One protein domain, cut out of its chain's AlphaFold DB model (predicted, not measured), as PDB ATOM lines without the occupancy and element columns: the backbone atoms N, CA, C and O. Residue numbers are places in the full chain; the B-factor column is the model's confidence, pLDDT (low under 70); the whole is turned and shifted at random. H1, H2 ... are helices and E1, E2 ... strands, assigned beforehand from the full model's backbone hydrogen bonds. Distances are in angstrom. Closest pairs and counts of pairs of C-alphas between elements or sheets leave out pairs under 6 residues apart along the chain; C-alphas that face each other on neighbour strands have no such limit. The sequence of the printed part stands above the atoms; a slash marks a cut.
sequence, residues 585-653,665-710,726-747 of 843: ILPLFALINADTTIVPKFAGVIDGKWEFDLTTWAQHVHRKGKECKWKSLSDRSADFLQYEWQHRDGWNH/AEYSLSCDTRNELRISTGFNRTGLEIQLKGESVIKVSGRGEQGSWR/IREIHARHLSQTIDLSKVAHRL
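Overview. This is residues 585 to 653, 665 to 710 and 726 to 747 of the 843 residues of an uncharacterized protein of Phlebia centrifuga (UniProt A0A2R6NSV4). A long, twisted sheet, E3 E4 E5, runs the length of a rod, and H1, then the hairpin E1 and E2, cover part of one face, the hairpin making a partial sandwich with it. H3 packs on the first part of H1, away from the sheet; H2 packs on E2. The printed part has 137 residues, with named elements in the order H1 E1 E2 E3 E4 E5 H2 H3, of mixed class, helices and strands; both sheets are antiparallel. The whole is loose, radius of gyration of the C-alphas 18.3 A, spans 63 by 28 by 24 A.

Arrangement. H1, residues 585 to 596, is on the sheet of E3, residues 640 to 653, E4, residues 665 to 680, and E5, residues 688 to 704, at a height over the sheet of 9.7 A. Its closest C-alpha pair with E4 is Asn 593 and Asn 675, 7.0 A. In the hairpin of E1, residues 598 to 606, and E2, residues 609 to 616, N 599 and O 615 are 2.8 A apart. The two sheets form a sandwich, face to face, their best planes 2 degrees apart; the closest C-alphas of E1 and E4 are Ile 598 and Cys 671, 6.3 A. N 647 and O 673 join E3 and E4 within hydrogen-bond range at 2.9 A; in the hairpin E4 and E5, N 695 and O 674 are 2.8 A apart. H1 and H2, residues 726 to 733, make two layers, helices on one face of a sheet; the closest C-alphas of H2 and E2 are His 733 and Thr 615, 6.2 A. H3, residues 741 to 747, touches H1 at residues 585 to 589 alone, opposite ways at a shallow tilt of 15 degrees, closest C-alphas Val 743 and Leu 588, 6.1 A. Every O i to N i+4 pair is within hydrogen-bond range in H2 and H3, and 7 of 8 in H1.

Along the chain. H1 begins at C-alpha 585 (-49.633, -4.827, -31.009) and is 17.8 A long. E3, E4 and E5 measure 42.2 A, 49.7 A and 53.8 A. H3 ends at C-alpha 747 (-48.278, 0.089, -37.164).

Size, cuts and confidence. The farthest C-alphas, Arg 685 and Gln 706, are 63.9 A apart. Residues 654 to 664 and 711 to 725 are not printed, with C-alpha gaps of 8.1 A and 13.3 A. The link E2 to E3 is long. Mean pLDDT of the printed part is 79.6; 36 residues are under 70, among them 703 to 710 and 726 to 738.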
ATOM      1  N   ILE A 585     -50.954  -5.471 -31.018       91.12
ATOM      2  CA  ILE A 585     -49.633  -4.827 -31.009       91.12
ATOM      3  C   ILE A 585     -48.523  -5.829 -30.670       91.12
ATOM      4  O   ILE A 585     -47.571  -5.965 -31.438       91.12
ATOM      5  N   LEU A 586     -48.639  -6.572 -29.567       93.12
ATOM      6  CA  LEU A 586     -47.617  -7.539 -29.145       93.12
ATOM      7  C   LEU A 586     -47.340  -8.646 -30.186       93.12
ATOM      8  O   LEU A 586     -46.161  -8.947 -30.399       93.12
ATOM      9  N   PRO A 587     -48.338  -9.211 -30.898       92.00
ATOM     10  CA  PRO A 587     -48.094 -10.215 -31.933       92.00
ATOM     11  C   PRO A 587     -47.263  -9.685 -33.107       92.00
ATOM     12  O   PRO A 587     -46.430 -10.417 -33.639       92.00
ATOM     13  N   LEU A 588     -47.404  -8.402 -33.472       90.19
ATOM     14  CA  LEU A 588     -46.569  -7.787 -34.512       90.19
ATOM     15  C   LEU A 588     -45.090  -7.780 -34.114       90.19
ATOM     16  O   LEU A 588     -44.228  -8.068 -34.941       90.19
ATOM     17  N   PHE A 589     -44.791  -7.494 -32.844       91.50
ATOM     18  CA  PHE A 589     -43.422  -7.530 -32.325       91.50
ATOM     19  C   PHE A 589     -42.930  -8.956 -32.042       91.50
ATOM     20  O   PHE A 589     -41.729  -9.205 -32.092       91.50
ATOM     21  N   ALA A 590     -43.827  -9.916 -31.793       92.19
ATOM     22  CA  ALA A 590     -43.464 -11.324 -31.624       92.19
ATOM     23  C   ALA A 590     -42.874 -11.939 -32.907       92.19
ATOM     24  O   ALA A 590     -42.060 -12.857 -32.821       92.19
ATOM     25  N   LEU A 591     -43.203 -11.396 -34.088       89.69
ATOM     26  CA  LEU A 591     -42.535 -11.758 -35.345       89.69
ATOM     27  C   LEU A 591     -41.027 -11.482 -35.279       89.69
ATOM     28  O   LEU A 591     -40.230 -12.303 -35.718       89.69
ATOM     29  N   ILE A 592     -40.628 -10.377 -34.643       88.69
ATOM     30  CA  ILE A 592     -39.211 -10.045 -34.461       88.69
ATOM     31  C   ILE A 592     -38.555 -11.031 -33.497       88.69
ATOM     32  O   ILE A 592     -37.425 -11.446 -33.735       88.69
ATOM     33  N   ASN A 593     -39.252 -11.463 -32.442       91.31
ATOM     34  CA  ASN A 593     -38.744 -12.527 -31.574       91.31
ATOM     35  C   ASN A 593     -38.508 -13.816 -32.363       91.31
ATOM     36  O   ASN A 593     -37.456 -14.432 -32.203       91.31
ATOM     37  N   ALA A 594     -39.431 -14.195 -33.248       90.38
ATOM     38  CA  ALA A 594     -39.267 -15.377 -34.086       90.38
ATOM     39  C   ALA A 594     -38.068 -15.247 -35.049       90.38
ATOM     40  O   ALA A 594     -37.318 -16.204 -35.240       90.38
ATOM     41  N   ASP A 595     -37.853 -14.060 -35.614       86.62
ATOM     42  CA  ASP A 595     -36.751 -13.797 -36.546       86.62
ATOM     43  C   ASP A 595     -35.387 -13.640 -35.852       86.62
ATOM     44  O   ASP A 595     -34.356 -13.906 -36.462       86.62
ATOM     45  N   THR A 596     -35.355 -13.227 -34.581       85.69
ATOM     46  CA  THR A 596     -34.107 -12.971 -33.831       85.69
ATOM     47  C   THR A 596     -33.698 -14.103 -32.895       85.69
ATOM     48  O   THR A 596     -32.536 -14.175 -32.507       85.69
ATOM     49  N   THR A 597     -34.621 -14.997 -32.530       89.44
ATOM     50  CA  THR A 597     -34.317 -16.117 -31.631       89.44
ATOM     51  C   THR A 597     -33.536 -17.187 -32.369       89.44
ATOM     52  O   THR A 597     -34.087 -17.868 -33.234       89.44
ATOM     53  N   ILE A 598     -32.264 -17.344 -32.005       86.69
ATOM     54  CA  ILE A 598     -31.385 -18.369 -32.570       86.69
ATOM     55  C   ILE A 598     -31.642 -19.688 -31.849       86.69
ATOM     56  O   ILE A 598     -31.640 -19.750 -30.620       86.69
ATOM     57  N   VAL A 599     -31.858 -20.744 -32.625       89.38
ATOM     58  CA  VAL A 599     -32.093 -22.100 -32.136       89.38
ATOM     59  C   VAL A 599     -31.240 -23.094 -32.932       89.38
ATOM     60  O   VAL A 599     -31.053 -22.914 -34.140       89.38
ATOM     61  N   PRO A 600     -30.720 -24.148 -32.294       86.31
ATOM     62  CA  PRO A 600     -29.978 -25.187 -32.990       86.31
ATOM     63  C   PRO A 600     -30.901 -26.091 -33.813       86.31
ATOM     64  O   PRO A 600     -31.983 -26.484 -33.377       86.31
ATOM     65  N   LYS A 601     -30.437 -26.451 -35.008       84.12
ATOM     66  CA  LYS A 601     -30.888 -27.599 -35.795       84.12
ATOM     67  C   LYS A 601     -29.935 -28.742 -35.485       84.12
ATOM     68  O   LYS A 601     -28.802 -28.776 -35.963       84.12
ATOM     69  N   PHE A 602     -30.380 -29.655 -34.639       71.25
ATOM     70  CA  PHE A 602     -29.555 -30.787 -34.254       71.25
ATOM     71  C   PHE A 602     -29.617 -31.888 -35.320       71.25
ATOM     72  O   PHE A 602     -30.709 -32.366 -35.630       71.25
ATOM     73  N   ALA A 603     -28.459 -32.283 -35.862       60.56
ATOM     74  CA  ALA A 603     -28.335 -33.403 -36.801       60.56
ATOM     75  C   ALA A 603     -27.862 -34.708 -36.129       60.56
ATOM     76  O   ALA A 603     -27.989 -35.774 -36.726       60.56
ATOM     77  N   GLY A 604     -27.372 -34.652 -34.885       67.50
ATOM     78  CA  GLY A 604     -26.787 -35.810 -34.205       67.50
ATOM     79  C   GLY A 604     -25.270 -35.719 -34.051       67.50
ATOM     80  O   GLY A 604     -24.651 -34.695 -34.328       67.50
ATOM     81  N   VAL A 605     -24.676 -36.820 -33.590       65.75
ATOM     82  CA  VAL A 605     -23.245 -37.095 -33.763       65.75
ATOM     83  C   VAL A 605     -23.122 -37.986 -34.991       65.75
ATOM     84  O   VAL A 605     -23.671 -39.089 -34.994       65.75
ATOM     85  N   ILE A 606     -22.445 -37.506 -36.030       68.62
ATOM     86  CA  ILE A 606     -22.240 -38.229 -37.289       68.62
ATOM     87  C   ILE A 606     -20.744 -38.534 -37.382       68.62
ATOM     88  O   ILE A 606     -19.920 -37.632 -37.258       68.62
ATOM     89  N   ASP A 607     -20.382 -39.814 -37.498       65.88
ATOM     90  CA  ASP A 607     -18.986 -40.288 -37.561       65.88
ATOM     91  C   ASP A 607     -18.080 -39.776 -36.419       65.88
ATOM     92  O   ASP A 607     -16.922 -39.408 -36.625       65.88
ATOM     93  N   GLY A 608     -18.614 -39.710 -35.193       64.94
ATOM     94  CA  GLY A 608     -17.883 -39.215 -34.017       64.94
ATOM     95  C   GLY A 608     -17.696 -37.693 -33.978       64.94
ATOM     96  O   GLY A 608     -17.041 -37.182 -33.073       64.94
ATOM     97  N   LYS A 609     -18.283 -36.951 -34.926       65.94
ATOM     98  CA  LYS A 609     -18.276 -35.485 -34.959       65.94
ATOM     99  C   LYS A 609     -19.619 -34.936 -34.509       65.94
ATOM    100  O   LYS A 609     -20.678 -35.370 -34.963       65.94
ATOM    101  N   TRP A 610     -19.573 -33.960 -33.611       67.69
ATOM    102  CA  TRP A 610     -20.764 -33.238 -33.185       67.69
ATOM    103  C   TRP A 610     -21.137 -32.199 -34.245       67.69
ATOM    104  O   TRP A 610     -20.511 -31.142 -34.330       67.69
ATOM    105  N   GLU A 611     -22.135 -32.518 -35.072       69.81
ATOM    106  CA  GLU A 611     -22.621 -31.630 -36.128       69.81
ATOM    107  C   GLU A 611     -23.900 -30.917 -35.678       69.81
ATOM    108  O   GLU A 611     -24.936 -31.527 -35.390       69.81
ATOM    109  N   PHE A 612     -23.836 -29.588 -35.631       72.44
ATOM    110  CA  PHE A 612     -24.995 -28.745 -35.379       72.44
ATOM    111  C   PHE A 612     -25.049 -27.603 -36.394       72.44
ATOM    112  O   PHE A 612     -24.038 -26.970 -36.693       72.44
ATOM    113  N   ASP A 613     -26.250 -27.332 -36.902       79.75
ATOM    114  CA  ASP A 613     -26.560 -26.134 -37.684       79.75
ATOM    115  C   ASP A 613     -27.356 -25.164 -36.797       79.75
ATOM    116  O   ASP A 613     -27.957 -25.556 -35.793       79.75
ATOM    117  N   LEU A 614     -27.365 -23.881 -37.137       82.81
ATOM    118  CA  LEU A 614     -28.148 -22.868 -36.437       82.81
ATOM    119  C   LEU A 614     -29.233 -22.324 -37.359       82.81
ATOM    120  O   LEU A 614     -29.117 -22.256 -38.581       82.81
ATOM    121  N   THR A 615     -30.349 -21.927 -36.772       88.25
ATOM    122  CA  THR A 615     -31.435 -21.291 -37.512       88.25
ATOM    123  C   THR A 615     -32.193 -20.337 -36.612       88.25
ATOM    124  O   THR A 615     -31.957 -20.279 -35.407       88.25
ATOM    125  N   THR A 616     -33.108 -19.570 -37.188       89.12
ATOM    126  CA  THR A 616     -34.015 -18.738 -36.405       89.12
ATOM    127  C   THR A 616     -35.268 -19.523 -36.055       89.12
ATOM    128  O   THR A 616     -35.664 -20.466 -36.749       89.12
ATOM    129  N   TRP A 617     -35.947 -19.124 -34.987       91.19
ATOM    130  CA  TRP A 617     -37.220 -19.719 -34.592       91.19
ATOM    131  C   TRP A 617     -38.255 -19.694 -35.730       91.19
ATOM    132  O   TRP A 617     -38.972 -20.674 -35.933       91.19
ATOM    133  N   ALA A 618     -38.278 -18.620 -36.528       89.19
ATOM    134  CA  ALA A 618     -39.137 -18.469 -37.704       89.19
ATOM    135  C   ALA A 618     -38.847 -19.481 -38.830       89.19
ATOM    136  O   ALA A 618     -39.739 -19.798 -39.622       89.19
ATOM    137  N   GLN A 619     -37.618 -19.995 -38.916       89.88
ATOM    138  CA  GLN A 619     -37.176 -20.925 -39.962       89.88
ATOM    139  C   GLN A 619     -37.068 -22.380 -39.482       89.88
ATOM    140  O   GLN A 619     -36.997 -23.295 -40.301       89.88
ATOM    141  N   HIS A 620     -37.086 -22.618 -38.172       90.81
ATOM    142  CA  HIS A 620     -36.927 -23.948 -37.594       90.81
ATOM    143  C   HIS A 620     -38.120 -24.870 -37.896       90.81
ATOM    144  O   HIS A 620     -39.266 -24.531 -37.605       90.81
ATOM    145  N   VAL A 621     -37.854 -26.092 -38.367       89.12
ATOM    146  CA  VAL A 621     -38.867 -27.050 -38.863       89.12
ATOM    147  C   VAL A 621     -40.008 -27.308 -37.867       89.12
ATOM    148  O   VAL A 621     -41.169 -27.336 -38.255       89.12
ATOM    149  N   HIS A 622     -39.697 -27.437 -36.571       88.12
ATOM    150  CA  HIS A 622     -40.690 -27.739 -35.523       88.12
ATOM    151  C   HIS A 622     -41.137 -26.539 -34.673       88.12
ATOM    152  O   HIS A 622     -41.983 -26.693 -33.787       88.12
ATOM    153  N   ARG A 623     -40.513 -25.368 -34.856       88.19
ATOM    154  CA  ARG A 623     -40.798 -24.168 -34.040       88.19
ATOM    155  C   ARG A 623     -41.426 -23.053 -34.866       88.19
ATOM    156  O   ARG A 623     -42.170 -22.252 -34.308       88.19
ATOM    157  N   LYS A 624     -41.233 -23.064 -36.188       88.69
ATOM    158  CA  LYS A 624     -41.963 -22.220 -37.128       88.69
ATOM    159  C   LYS A 624     -43.468 -22.366 -36.896       88.69
ATOM    160  O   LYS A 624     -44.001 -23.470 -36.913       88.69
ATOM    161  N   GLY A 625     -44.134 -21.240 -36.652       84.06
ATOM    162  CA  GLY A 625     -45.565 -21.179 -36.338       84.06
ATOM    163  C   GLY A 625     -45.911 -21.271 -34.847       84.06
ATOM    164  O   GLY A 625     -47.046 -20.972 -34.492       84.06
ATOM    165  N   LYS A 626     -44.967 -21.616 -33.957       90.12
ATOM    166  CA  LYS A 626     -45.169 -21.485 -32.503       90.12
ATOM    167  C   LYS A 626     -44.966 -20.034 -32.074       90.12
ATOM    168  O   LYS A 626     -44.010 -19.395 -32.511       90.12
ATOM    169  N   GLU A 627     -45.828 -19.542 -31.190       85.75
ATOM    170  CA  GLU A 627     -45.803 -18.149 -30.739       85.75
ATOM    171  C   GLU A 627     -44.586 -17.819 -29.860       85.75
ATOM    172  O   GLU A 627     -44.324 -18.478 -28.853       85.75
ATOM    173  N   CYS A 628     -43.896 -16.726 -30.188       90.75
ATOM    174  CA  CYS A 628     -42.871 -16.110 -29.340       90.75
ATOM    175  C   CYS A 628     -43.493 -15.044 -28.422       90.75
ATOM    176  O   CYS A 628     -43.239 -13.843 -28.577       90.75
ATOM    177  N   LYS A 629     -44.378 -15.485 -27.518       92.62
ATOM    178  CA  LYS A 629     -45.233 -14.606 -26.706       92.62
ATOM    179  C   LYS A 629     -44.426 -13.752 -25.723       92.62
ATOM    180  O   LYS A 629     -43.660 -14.265 -24.912       92.62
ATOM    181  N   TRP A 630     -44.664 -12.445 -25.760       94.31
ATOM    182  CA  TRP A 630     -44.107 -11.479 -24.818       94.31
ATOM    183  C   TRP A 630     -44.610 -11.713 -23.390       94.31
ATOM    184  O   TRP A 630     -45.806 -11.908 -23.166       94.31
ATOM    185  N   LYS A 631     -43.707 -11.630 -22.410       94.44
ATOM    186  CA  LYS A 631     -44.026 -11.688 -20.982       94.44
ATOM    187  C   LYS A 631     -43.980 -10.283 -20.386       94.44
ATOM    188  O   LYS A 631     -42.976  -9.594 -20.509       94.44
ATOM    189  N   SER A 632     -45.056  -9.858 -19.726       91.94
ATOM    190  CA  SER A 632     -45.082  -8.579 -19.001       91.94
ATOM    191  C   SER A 632     -44.106  -8.627 -17.825       91.94
ATOM    192  O   SER A 632     -44.149  -9.567 -17.027       91.94
ATOM    193  N   LEU A 633     -43.268  -7.601 -17.687       89.69
ATOM    194  CA  LEU A 633     -42.459  -7.403 -16.486       89.69
ATOM    195  C   LEU A 633     -43.324  -6.721 -15.416       89.69
ATOM    196  O   LEU A 633     -44.108  -5.821 -15.717       89.69
ATOM    197  N   SER A 634     -43.249  -7.202 -14.174       66.69
ATOM    198  CA  SER A 634     -44.081  -6.731 -13.056       66.69
ATOM    199  C   SER A 634     -43.673  -5.357 -12.522       66.69
ATOM    200  O   SER A 634     -44.430  -4.753 -11.763       66.69
ATOM    201  N   ASP A 635     -42.499  -4.864 -12.916       62.84
ATOM    202  CA  ASP A 635     -41.968  -3.576 -12.488       62.84
ATOM    203  C   ASP A 635     -42.602  -2.458 -13.330       62.84
ATOM    204  O   ASP A 635     -42.087  -2.029 -14.364       62.84
ATOM    205  N   ARG A 636     -43.819  -2.059 -12.938       61.50
ATOM    206  CA  ARG A 636     -44.564  -0.976 -13.591       61.50
ATOM    207  C   ARG A 636     -43.913   0.353 -13.221       61.50
ATOM    208  O   ARG A 636     -44.339   1.013 -12.273       61.50
ATOM    209  N   SER A 637     -42.888   0.762 -13.965       65.12
ATOM    210  CA  SER A 637     -42.484   2.165 -13.932       65.12
ATOM    211  C   SER A 637     -43.666   3.028 -14.394       65.12
ATOM    212  O   SER A 637     -44.461   2.615 -15.238       65.12
ATOM    213  N   ALA A 638     -43.821   4.221 -13.816       67.44
ATOM    214  CA  ALA A 638     -44.987   5.075 -14.071       67.44
ATOM    215  C   ALA A 638     -45.113   5.543 -15.538       67.44
ATOM    216  O   ALA A 638     -46.187   6.021 -15.917       67.44
ATOM    217  N   ASP A 639     -44.038   5.385 -16.320       83.38
ATOM    218  CA  ASP A 639     -43.834   6.002 -17.631       83.38
ATOM    219  C   ASP A 639     -43.771   4.995 -18.797       83.38
ATOM    220  O   ASP A 639     -43.839   5.416 -19.953       83.38
ATOM    221  N   PHE A 640     -43.642   3.681 -18.545       89.25
ATOM    222  CA  PHE A 640     -43.533   2.675 -19.612       89.25
ATOM    223  C   PHE A 640     -44.182   1.328 -19.261       89.25
ATOM    224  O   PHE A 640     -44.023   0.810 -18.158       89.25
ATOM    225  N   LEU A 641     -44.806   0.688 -20.254       91.19
ATOM    226  CA  LEU A 641     -45.128  -0.742 -20.227       91.19
ATOM    227  C   LEU A 641     -43.914  -1.524 -20.723       91.19
ATOM    228  O   LEU A 641     -43.429  -1.260 -21.827       91.19
ATOM    229  N   GLN A 642     -43.437  -2.483 -19.930       93.44
ATOM    230  CA  GLN A 642     -42.258  -3.283 -20.256       93.44
ATOM    231  C   GLN A 642     -42.608  -4.753 -20.465       93.44
ATOM    232  O   GLN A 642     -43.288  -5.383 -19.649       93.44
ATOM    233  N   TYR A 643     -42.091  -5.301 -21.558       94.88
ATOM    234  CA  TYR A 643     -42.261  -6.688 -21.945       94.88
ATOM    235  C   TYR A 643     -40.915  -7.312 -22.286       94.88
ATOM    236  O   TYR A 643     -40.052  -6.673 -22.883       94.88
ATOM    237  N   GLU A 644     -40.766  -8.584 -21.948       95.25
ATOM    238  CA  GLU A 644     -39.564  -9.359 -22.205       95.25
ATOM    239  C   GLU A 644     -39.909 -10.649 -22.942       95.25
ATOM    240  O   GLU A 644     -40.896 -11.329 -22.648       95.25
ATOM    241  N   TRP A 645     -39.068 -10.990 -23.906       94.94
ATOM    242  CA  TRP A 645     -38.969 -12.326 -24.461       94.94
ATOM    243  C   TRP A 645     -37.582 -12.855 -24.139       94.94
ATOM    244  O   TRP A 645     -36.584 -12.238 -24.509       94.94
ATOM    245  N   GLN A 646     -37.523 -13.997 -23.465       94.00
ATOM    246  CA  GLN A 646     -36.273 -14.687 -23.204       94.00
ATOM    247  C   GLN A 646     -36.403 -16.149 -23.606       94.00
ATOM    248  O   GLN A 646     -37.302 -16.856 -23.144       94.00
ATOM    249  N   HIS A 647     -35.475 -16.603 -24.436       93.12
ATOM    250  CA  HIS A 647     -35.359 -17.997 -24.814       93.12
ATOM    251  C   HIS A 647     -33.927 -18.475 -24.617       93.12
ATOM    252  O   HIS A 647     -32.988 -17.872 -25.129       93.12
ATOM    253  N   ARG A 648     -33.784 -19.579 -23.883       91.31
ATOM    254  CA  ARG A 648     -32.513 -20.259 -23.652       91.31
ATOM    255  C   ARG A 648     -32.614 -21.680 -24.160       91.31
ATOM    256  O   ARG A 648     -33.509 -22.416 -23.747       91.31
ATOM    257  N   ASP A 649     -31.678 -22.045 -25.016       88.25
ATOM    258  CA  ASP A 649     -31.534 -23.386 -25.555       88.25
ATOM    259  C   ASP A 649     -30.103 -23.855 -25.302       88.25
ATOM    260  O   ASP A 649     -29.150 -23.206 -25.729       88.25
ATOM    261  N   GLY A 650     -29.955 -24.927 -24.530       85.12
ATOM    262  CA  GLY A 650     -28.670 -25.427 -24.061       85.12
ATOM    263  C   GLY A 650     -28.539 -26.908 -24.369       85.12
ATOM    264  O   GLY A 650     -29.383 -27.700 -23.959       85.12
ATOM    265  N   TRP A 651     -27.469 -27.273 -25.060       83.06
ATOM    266  CA  TRP A 651     -27.141 -28.640 -25.434       83.06
ATOM    267  C   TRP A 651     -25.801 -28.988 -24.831       83.06
ATOM    268  O   TRP A 651     -24.830 -28.287 -25.088       83.06
ATOM    269  N   ASN A 652     -25.760 -30.070 -24.060       82.56
ATOM    270  CA  ASN A 652     -24.530 -30.641 -23.541       82.56
ATOM    271  C   ASN A 652     -24.439 -32.079 -24.042       82.56
ATOM    272  O   ASN A 652     -25.366 -32.865 -23.835       82.56
ATOM    273  N   HIS A 653     -23.345 -32.416 -24.709       78.69
ATOM    274  CA  HIS A 653     -23.059 -33.763 -25.168       78.69
ATOM    275  C   HIS A 653     -21.804 -34.267 -24.465       78.69
ATOM    276  O   HIS A 653     -20.754 -33.640 -24.567       78.69
ATOM    277  N   ALA A 665     -14.891 -36.660 -23.856       68.69
ATOM    278  CA  ALA A 665     -15.115 -35.300 -24.333       68.69
ATOM    279  C   ALA A 665     -16.502 -34.779 -23.946       68.69
ATOM    280  O   ALA A 665     -17.518 -35.460 -24.089       68.69
ATOM    281  N   GLU A 666     -16.556 -33.528 -23.487       74.31
ATOM    282  CA  GLU A 666     -17.797 -32.799 -23.225       74.31
ATOM    283  C   GLU A 666     -17.885 -31.580 -24.141       74.31
ATOM    284  O   GLU A 666     -17.009 -30.715 -24.122       74.31
ATOM    285  N   TYR A 667     -18.970 -31.480 -24.905       75.12
ATOM    286  CA  TYR A 667     -19.297 -30.331 -25.742       75.12
ATOM    287  C   TYR A 667     -20.552 -29.647 -25.224       75.12
ATOM    288  O   TYR A 667     -21.509 -30.306 -24.823       75.12
ATOM    289  N   SER A 668     -20.572 -28.320 -25.268       78.69
ATOM    290  CA  SER A 668     -21.738 -27.524 -24.913       78.69
ATOM    291  C   SER A 668     -21.989 -26.397 -25.908       78.69
ATOM    292  O   SER A 668     -21.071 -25.700 -26.348       78.69
ATOM    293  N   LEU A 669     -23.260 -26.205 -26.240       81.81
ATOM    294  CA  LEU A 669     -23.785 -25.115 -27.053       81.81
ATOM    295  C   LEU A 669     -24.918 -24.477 -26.264       81.81
ATOM    296  O   LEU A 669     -25.863 -25.151 -25.872       81.81
ATOM    297  N   SER A 670     -24.844 -23.172 -26.055       83.00
ATOM    298  CA  SER A 670     -25.907 -22.392 -25.440       83.00
ATOM    299  C   SER A 670     -26.274 -21.239 -26.360       83.00
ATOM    300  O   SER A 670     -25.437 -20.391 -26.663       83.00
ATOM    301  N   CYS A 671     -27.537 -21.181 -26.754       84.19
ATOM    302  CA  CYS A 671     -28.158 -20.050 -27.426       84.19
ATOM    303  C   CYS A 671     -29.056 -19.334 -26.407       84.19
ATOM    304  O   CYS A 671     -29.981 -19.938 -25.870       84.19
ATOM    305  N   ASP A 672     -28.773 -18.070 -26.105       86.00
ATOM    306  CA  ASP A 672     -29.614 -17.212 -25.259       86.00
ATOM    307  C   ASP A 672     -30.044 -15.999 -26.084       86.00
ATOM    308  O   ASP A 672     -29.205 -15.203 -26.505       86.00
ATOM    309  N   THR A 673     -31.341 -15.861 -26.334       87.69
ATOM    310  CA  THR A 673     -31.922 -14.664 -26.944       87.69
ATOM    311  C   THR A 673     -32.780 -13.956 -25.914       87.69
ATOM    312  O   THR A 673     -33.675 -14.553 -25.314       87.69
ATOM    313  N   ARG A 674     -32.545 -12.653 -25.766       90.69
ATOM    314  CA  ARG A 674     -33.294 -11.762 -24.890       90.69
ATOM    315  C   ARG A 674     -33.699 -10.508 -25.651       90.69
ATOM    316  O   ARG A 674     -32.844  -9.715 -26.031       90.69
ATOM    317  N   ASN A 675     -34.997 -10.300 -25.815       90.38
ATOM    318  CA  ASN A 675     -35.554  -9.070 -26.361       90.38
ATOM    319  C   ASN A 675     -36.402  -8.363 -25.306       90.38
ATOM    320  O   ASN A 675     -37.101  -8.997 -24.521       90.38
ATOM    321  N   GLU A 676     -36.361  -7.038 -25.323       92.62
ATOM    322  CA  GLU A 676     -37.090  -6.151 -24.430       92.62
ATOM    323  C   GLU A 676     -37.860  -5.118 -25.259       92.62
ATOM    324  O   GLU A 676     -37.297  -4.439 -26.122       92.62
ATOM    325  N   LEU A 677     -39.153  -4.991 -24.984       92.75
ATOM    326  CA  LEU A 677     -40.057  -4.039 -25.615       92.75
ATOM    327  C   LEU A 677     -40.565  -3.060 -24.555       92.75
ATOM    328  O   LEU A 677     -41.133  -3.473 -23.543       92.75
ATOM    329  N   ARG A 678     -40.392  -1.761 -24.805       92.25
ATOM    330  CA  ARG A 678     -40.920  -0.680 -23.964       92.25
ATOM    331  C   ARG A 678     -41.893   0.178 -24.754       92.25
ATOM    332  O   ARG A 678     -41.572   0.624 -25.853       92.25
ATOM    333  N   ILE A 679     -43.059   0.439 -24.181       91.38
ATOM    334  CA  ILE A 679     -44.096   1.292 -24.772       91.38
ATOM    335  C   ILE A 679     -44.358   2.436 -23.801       91.38
ATOM    336  O   ILE A 679     -44.677   2.181 -22.642       91.38
ATOM    337  N   SER A 680     -44.212   3.682 -24.249       89.81
ATOM    338  CA  SER A 680     -44.447   4.852 -23.394       89.81
ATOM    339  C   SER A 680     -45.899   4.909 -22.908       89.81
ATOM    340  O   SER A 680     -46.821   4.826 -23.727       89.81
ATOM    341  N   THR A 681     -46.101   5.104 -21.605       87.25
ATOM    342  CA  THR A 681     -47.407   5.419 -21.011       87.25
ATOM    343  C   THR A 681     -47.545   6.913 -20.772       87.25
ATOM    344  O   THR A 681     -46.566   7.608 -20.508       87.25
ATOM    345  N   GLY A 682     -48.776   7.414 -20.818       78.44
ATOM    346  CA  GLY A 682     -49.045   8.842 -20.667       78.44
ATOM    347  C   GLY A 682     -48.891   9.621 -21.974       78.44
ATOM    348  O   GLY A 682     -48.489   9.101 -23.017       78.44
ATOM    349  N   PHE A 683     -49.283  10.890 -21.937       78.94
ATOM    350  CA  PHE A 683     -49.327  11.726 -23.131       78.94
ATOM    351  C   PHE A 683     -47.987  12.399 -23.416       78.94
ATOM    352  O   PHE A 683     -47.504  13.220 -22.634       78.94
ATOM    353  N   ASN A 684     -47.443  12.114 -24.598       77.62
ATOM    354  CA  ASN A 684     -46.267  12.779 -25.133       77.62
ATOM    355  C   ASN A 684     -46.632  13.577 -26.394       77.62
ATOM    356  O   ASN A 684     -47.171  13.043 -27.362       77.62
ATOM    357  N   ARG A 685     -46.281  14.869 -26.414       72.19
ATOM    358  CA  ARG A 685     -46.502  15.748 -27.577       72.19
ATOM    359  C   ARG A 685     -45.738  15.299 -28.824       72.19
ATOM    360  O   ARG A 685     -46.111  15.697 -29.921       72.19
ATOM    361  N   THR A 686     -44.667  14.517 -28.671       72.62
ATOM    362  CA  THR A 686     -43.884  13.999 -29.804       72.62
ATOM    363  C   THR A 686     -44.472  12.728 -30.420       72.62
ATOM    364  O   THR A 686     -43.895  12.213 -31.375       72.62
ATOM    365  N   GLY A 687     -45.601  12.236 -29.898       77.50
ATOM    366  CA  GLY A 687     -46.262  11.009 -30.341       77.50
ATOM    367  C   GLY A 687     -45.939   9.797 -29.466       77.50
ATOM    368  O   GLY A 687     -45.215   9.898 -28.473       77.50
ATOM    369  N   LEU A 688     -46.498   8.654 -29.858       84.25
ATOM    370  CA  LEU A 688     -46.313   7.371 -29.187       84.25
ATOM    371  C   LEU A 688     -44.913   6.815 -29.486       84.25
ATOM    372  O   LEU A 688     -44.537   6.647 -30.653       84.25
ATOM    373  N   GLU A 689     -44.155   6.495 -28.436       87.88
ATOM    374  CA  GLU A 689     -42.821   5.908 -28.556       87.88
ATOM    375  C   GLU A 689     -42.842   4.419 -28.199       87.88
ATOM    376  O   GLU A 689     -43.269   4.021 -27.111       87.88
ATOM    377  N   ILE A 690     -42.349   3.595 -29.126       89.25
ATOM    378  CA  ILE A 690     -42.141   2.162 -28.916       89.25
ATOM    379  C   ILE A 690     -40.653   1.865 -29.116       89.25
ATOM    380  O   ILE A 690     -40.107   2.059 -30.206       89.25
ATOM    381  N   GLN A 691     -39.995   1.399 -28.059       90.06
ATOM    382  CA  GLN A 691     -38.576   1.058 -28.059       90.06
ATOM    383  C   GLN A 691     -38.411  -0.458 -28.041       90.06
ATOM    384  O   GLN A 691     -38.983  -1.137 -27.189       90.06
ATOM    385  N   LEU A 692     -37.596  -0.977 -28.955       87.44
ATOM    386  CA  LEU A 692     -37.234  -2.388 -28.999       87.44
ATOM    387  C   LEU A 692     -35.721  -2.527 -28.829       87.44
ATOM    388  O   LEU A 692     -34.941  -1.924 -29.571       87.44
ATOM    389  N   LYS A 693     -35.310  -3.339 -27.858       87.88
ATOM    390  CA  LYS A 693     -33.912  -3.699 -27.615       87.88
ATOM    391  C   LYS A 693     -33.787  -5.213 -27.634       87.88
ATOM    392  O   LYS A 693     -34.710  -5.915 -27.237       87.88
ATOM    393  N   GLY A 694     -32.666  -5.721 -28.121       84.62
ATOM    394  CA  GLY A 694     -32.465  -7.157 -28.247       84.62
ATOM    395  C   GLY A 694     -31.001  -7.542 -28.185       84.62
ATOM    396  O   GLY A 694     -30.131  -6.822 -28.681       84.62
ATOM    397  N   GLU A 695     -30.751  -8.693 -27.584       84.00
ATOM    398  CA  GLU A 695     -29.459  -9.352 -27.500       84.00
ATOM    399  C   GLU A 695     -29.640 -10.832 -27.845       84.00
ATOM    400  O   GLU A 695     -30.616 -11.478 -27.468       84.00
ATOM    401  N   SER A 696     -28.702 -11.384 -28.604       80.25
ATOM    402  CA  SER A 696     -28.593 -12.824 -28.819       80.25
ATOM    403  C   SER A 696     -27.148 -13.213 -28.590       80.25
ATOM    404  O   SER A 696     -26.246 -12.569 -29.126       80.25
ATOM    405  N   VAL A 697     -26.940 -14.231 -27.766       81.44
ATOM    406  CA  VAL A 697     -25.635 -14.704 -27.322       81.44
ATOM    407  C   VAL A 697     -25.541 -16.187 -27.631       81.44
ATOM    408  O   VAL A 697     -26.345 -16.984 -27.153       81.44
ATOM    409  N   ILE A 698     -24.528 -16.556 -28.406       77.56
ATOM    410  CA  ILE A 698     -24.156 -17.949 -28.623       77.56
ATOM    411  C   ILE A 698     -22.875 -18.213 -27.845       77.56
ATOM    412  O   ILE A 698     -21.888 -17.490 -27.987       77.56
ATOM    413  N   LYS A 699     -22.888 -19.254 -27.015       79.94
ATOM    414  CA  LYS A 699     -21.711 -19.762 -26.312       79.94
ATOM    415  C   LYS A 699     -21.468 -21.189 -26.759       79.94
ATOM    416  O   LYS A 699     -22.363 -22.021 -26.664       79.94
ATOM    417  N   VAL A 700     -20.257 -21.457 -27.219       75.69
ATOM    418  CA  VAL A 700     -19.790 -22.800 -27.558       75.69
ATOM    419  C   VAL A 700     -18.603 -23.091 -26.656       75.69
ATOM    420  O   VAL A 700     -17.705 -22.254 -26.552       75.69
ATOM    421  N   SER A 701     -18.596 -24.232 -25.973       76.62
ATOM    422  CA  SER A 701     -17.423 -24.674 -25.217       76.62
ATOM    423  C   SER A 701     -17.235 -26.183 -25.311       76.62
ATOM    424  O   SER A 701     -18.205 -26.917 -25.469       76.62
ATOM    425  N   GLY A 702     -15.987 -26.640 -25.251       70.75
ATOM    426  CA  GLY A 702     -15.634 -28.057 -25.293       70.75
ATOM    427  C   GLY A 702     -14.469 -28.357 -24.355       70.75
ATOM    428  O   GLY A 702     -13.567 -27.527 -24.214       70.75
ATOM    429  N   ARG A 703     -14.489 -29.522 -23.703       66.06
ATOM    430  CA  ARG A 703     -13.425 -30.013 -22.814       66.06
ATOM    431  C   ARG A 703     -13.054 -31.446 -23.208       66.06
ATOM    432  O   ARG A 703     -13.937 -32.290 -23.279       66.06
ATOM    433  N   GLY A 704     -11.761 -31.684 -23.428       62.56
ATOM    434  CA  GLY A 704     -11.137 -33.010 -23.553       62.56
ATOM    435  C   GLY A 704      -9.851 -33.068 -22.714       62.56
ATOM    436  O   GLY A 704      -9.415 -32.024 -22.212       62.56
ATOM    437  N   GLU A 705      -9.260 -34.253 -22.535       52.56
ATOM    438  CA  GLU A 705      -8.161 -34.483 -21.578       52.56
ATOM    439  C   GLU A 705      -6.816 -33.825 -21.968       52.56
ATOM    440  O   GLU A 705      -6.041 -33.481 -21.074       52.56
ATOM    441  N   GLN A 706      -6.559 -33.526 -23.251       50.62
ATOM    442  CA  GLN A 706      -5.280 -32.935 -23.718       50.62
ATOM    443  C   GLN A 706      -5.278 -31.429 -24.063       50.62
ATOM    444  O   GLN A 706      -4.356 -30.928 -24.709       50.62
ATOM    445  N   GLY A 707      -6.242 -30.649 -23.574       49.12
ATOM    446  CA  GLY A 707      -6.277 -29.196 -23.801       49.12
ATOM    447  C   GLY A 707      -7.095 -28.777 -25.030       49.12
ATOM    448  O   GLY A 707      -7.492 -29.587 -25.857       49.12
ATOM    449  N   SER A 708      -7.455 -27.491 -25.080       45.25
ATOM    450  CA  SER A 708      -8.550 -26.923 -25.886       45.25
ATOM    451  C   SER A 708      -8.586 -27.344 -27.367       45.25
ATOM    452  O   SER A 708      -7.646 -27.072 -28.114       45.25
ATOM    453  N   TRP A 709      -9.719 -27.898 -27.811       51.56
ATOM    454  CA  TRP A 709      -9.987 -28.272 -29.208       51.56
ATOM    455  C   TRP A 709     -10.444 -27.095 -30.093       51.56
ATOM    456  O   TRP A 709     -10.982 -26.099 -29.603       51.56
ATOM    457  N   ARG A 710     -10.268 -27.245 -31.420       48.75
ATOM    458  CA  ARG A 710     -10.705 -26.309 -32.477       48.75
ATOM    459  C   ARG A 710     -12.057 -26.742 -33.077       48.75
ATOM    460  O   ARG A 710     -12.164 -27.894 -33.492       48.75
ATOM    461  N   ILE A 726     -17.381 -15.718 -33.610       53.38
ATOM    462  CA  ILE A 726     -18.835 -15.838 -33.384       53.38
ATOM    463  C   ILE A 726     -19.622 -14.830 -34.248       53.38
ATOM    464  O   ILE A 726     -20.781 -15.060 -34.589       53.38
ATOM    465  N   ARG A 727     -18.978 -13.725 -34.655       54.03
ATOM    466  CA  ARG A 727     -19.520 -12.718 -35.571       54.03
ATOM    467  C   ARG A 727     -19.893 -13.276 -36.941       54.03
ATOM    468  O   ARG A 727     -20.936 -12.869 -37.442       54.03
ATOM    469  N   GLU A 728     -19.109 -14.176 -37.533       59.41
ATOM    470  CA  GLU A 728     -19.438 -14.756 -38.842       59.41
ATOM    471  C   GLU A 728     -20.649 -15.684 -38.752       59.41
ATOM    472  O   GLU A 728     -21.563 -15.583 -39.564       59.41
ATOM    473  N   ILE A 729     -20.706 -16.521 -37.715       59.12
ATOM    474  CA  ILE A 729     -21.846 -17.410 -37.450       59.12
ATOM    475  C   ILE A 729     -23.109 -16.580 -37.190       59.12
ATOM    476  O   ILE A 729     -24.161 -16.829 -37.774       59.12
ATOM    477  N   HIS A 730     -22.996 -15.521 -36.385       62.06
ATOM    478  CA  HIS A 730     -24.083 -14.561 -36.203       62.06
ATOM    479  C   HIS A 730     -24.488 -13.892 -37.522       62.06
ATOM    480  O   HIS A 730     -25.678 -13.742 -37.764       62.06
ATOM    481  N   ALA A 731     -23.541 -13.495 -38.378       64.69
ATOM    482  CA  ALA A 731     -23.828 -12.807 -39.638       64.69
ATOM    483  C   ALA A 731     -24.435 -13.721 -40.718       64.69
ATOM    484  O   ALA A 731     -25.156 -13.225 -41.581       64.69
ATOM    485  N   ARG A 732     -24.165 -15.034 -40.674       67.75
ATOM    486  CA  ARG A 732     -24.763 -16.027 -41.586       67.75
ATOM    487  C   ARG A 732     -26.243 -16.276 -41.285       67.75
ATOM    488  O   ARG A 732     -27.015 -16.486 -42.215       67.75
ATOM    489  N   HIS A 733     -26.639 -16.236 -40.010       65.38
ATOM    490  CA  HIS A 733     -27.996 -16.616 -39.589       65.38
ATOM    491  C   HIS A 733     -28.873 -15.448 -39.121       65.38
ATOM    492  O   HIS A 733     -30.097 -15.564 -39.151       65.38
ATOM    493  N   LEU A 734     -28.284 -14.315 -38.726       63.19
ATOM    494  CA  LEU A 734     -28.997 -13.071 -38.443       63.19
ATOM    495  C   LEU A 734     -28.593 -12.001 -39.456       63.19
ATOM    496  O   LEU A 734     -27.410 -11.736 -39.674       63.19
ATOM    497  N   SER A 735     -29.581 -11.311 -40.022       60.59
ATOM    498  CA  SER A 735     -29.316 -10.126 -40.830       60.59
ATOM    499  C   SER A 735     -28.602  -9.061 -39.987       60.59
ATOM    500  O   SER A 735     -28.921  -8.835 -38.818       60.59
ATOM    501  N   GLN A 736     -27.623  -8.362 -40.575       59.78
ATOM    502  CA  GLN A 736     -26.911  -7.279 -39.875       59.78
ATOM    503  C   GLN A 736     -27.854  -6.139 -39.438       59.78
ATOM    504  O   GLN A 736     -27.540  -5.397 -38.502       59.78
ATOM    505  N   THR A 737     -29.014  -6.037 -40.089       63.16
ATOM    506  CA  THR A 737     -30.117  -5.126 -39.792       63.16
ATOM    507  C   THR A 737     -31.417  -5.918 -39.642       63.16
ATOM    508  O   THR A 737     -31.775  -6.710 -40.512       63.16
ATOM    509  N   ILE A 738     -32.141  -5.716 -38.538       68.06
ATOM    510  CA  ILE A 738     -33.501  -6.248 -38.382       68.06
ATOM    511  C   ILE A 738     -34.422  -5.395 -39.256       68.06
ATOM    512  O   ILE A 738     -34.493  -4.176 -39.073       68.06
ATOM    513  N   ASP A 739     -35.111  -6.017 -40.210       73.94
ATOM    514  CA  ASP A 739     -36.059  -5.309 -41.064       73.94
ATOM    515  C   ASP A 739     -37.366  -5.032 -40.311       73.94
ATOM    516  O   ASP A 739     -38.258  -5.874 -40.204       73.94
ATOM    517  N   LEU A 740     -37.490  -3.809 -39.798       80.00
ATOM    518  CA  LEU A 740     -38.707  -3.336 -39.145       80.00
ATOM    519  C   LEU A 740     -39.757  -2.823 -40.135       80.00
ATOM    520  O   LEU A 740     -40.814  -2.379 -39.694       80.00
ATOM    521  N   SER A 741     -39.512  -2.855 -41.451       82.00
ATOM    522  CA  SER A 741     -40.414  -2.260 -42.447       82.00
ATOM    523  C   SER A 741     -41.817  -2.860 -42.395       82.00
ATOM    524  O   SER A 741     -42.798  -2.117 -42.415       82.00
ATOM    525  N   LYS A 742     -41.929  -4.184 -42.231       81.31
ATOM    526  CA  LYS A 742     -43.215  -4.892 -42.124       81.31
ATOM    527  C   LYS A 742     -43.996  -4.470 -40.882       81.31
ATOM    528  O   LYS A 742     -45.187  -4.171 -40.978       81.31
ATOM    529  N   VAL A 743     -43.324  -4.407 -39.731       84.06
ATOM    530  CA  VAL A 743     -43.932  -3.986 -38.459       84.06
ATOM    531  C   VAL A 743     -44.311  -2.510 -38.525       84.06
ATOM    532  O   VAL A 743     -45.446  -2.156 -38.226       84.06
ATOM    533  N   ALA A 744     -43.414  -1.652 -39.011       83.62
ATOM    534  CA  ALA A 744     -43.670  -0.228 -39.184       83.62
ATOM    535  C   ALA A 744     -44.836   0.037 -40.148       83.62
ATOM    536  O   ALA A 744     -45.677   0.876 -39.855       83.62
ATOM    537  N   HIS A 745     -44.932  -0.691 -41.264       85.38
ATOM    538  CA  HIS A 745     -46.049  -0.574 -42.202       85.38
ATOM    539  C   HIS A 745     -47.382  -0.955 -41.548       85.38
ATOM    540  O   HIS A 745     -48.375  -0.252 -41.715       85.38
ATOM    541  N   ARG A 746     -47.413  -2.041 -40.764       85.25
ATOM    542  CA  ARG A 746     -48.615  -2.458 -40.024       85.25
ATOM    543  C   ARG A 746     -48.995  -1.457 -38.935       85.25
ATOM    544  O   ARG A 746     -50.164  -1.109 -38.840       85.25
ATOM    545  N   LEU A 747     -48.029  -0.948 -38.171       85.88
ATOM    546  CA  LEU A 747     -48.278   0.089 -37.164       85.88
ATOM    547  C   LEU A 747     -48.798   1.375 -37.812       85.88
ATOM    548  O   LEU A 747     -49.760   1.949 -37.319       85.88
TER     549      LEU A 747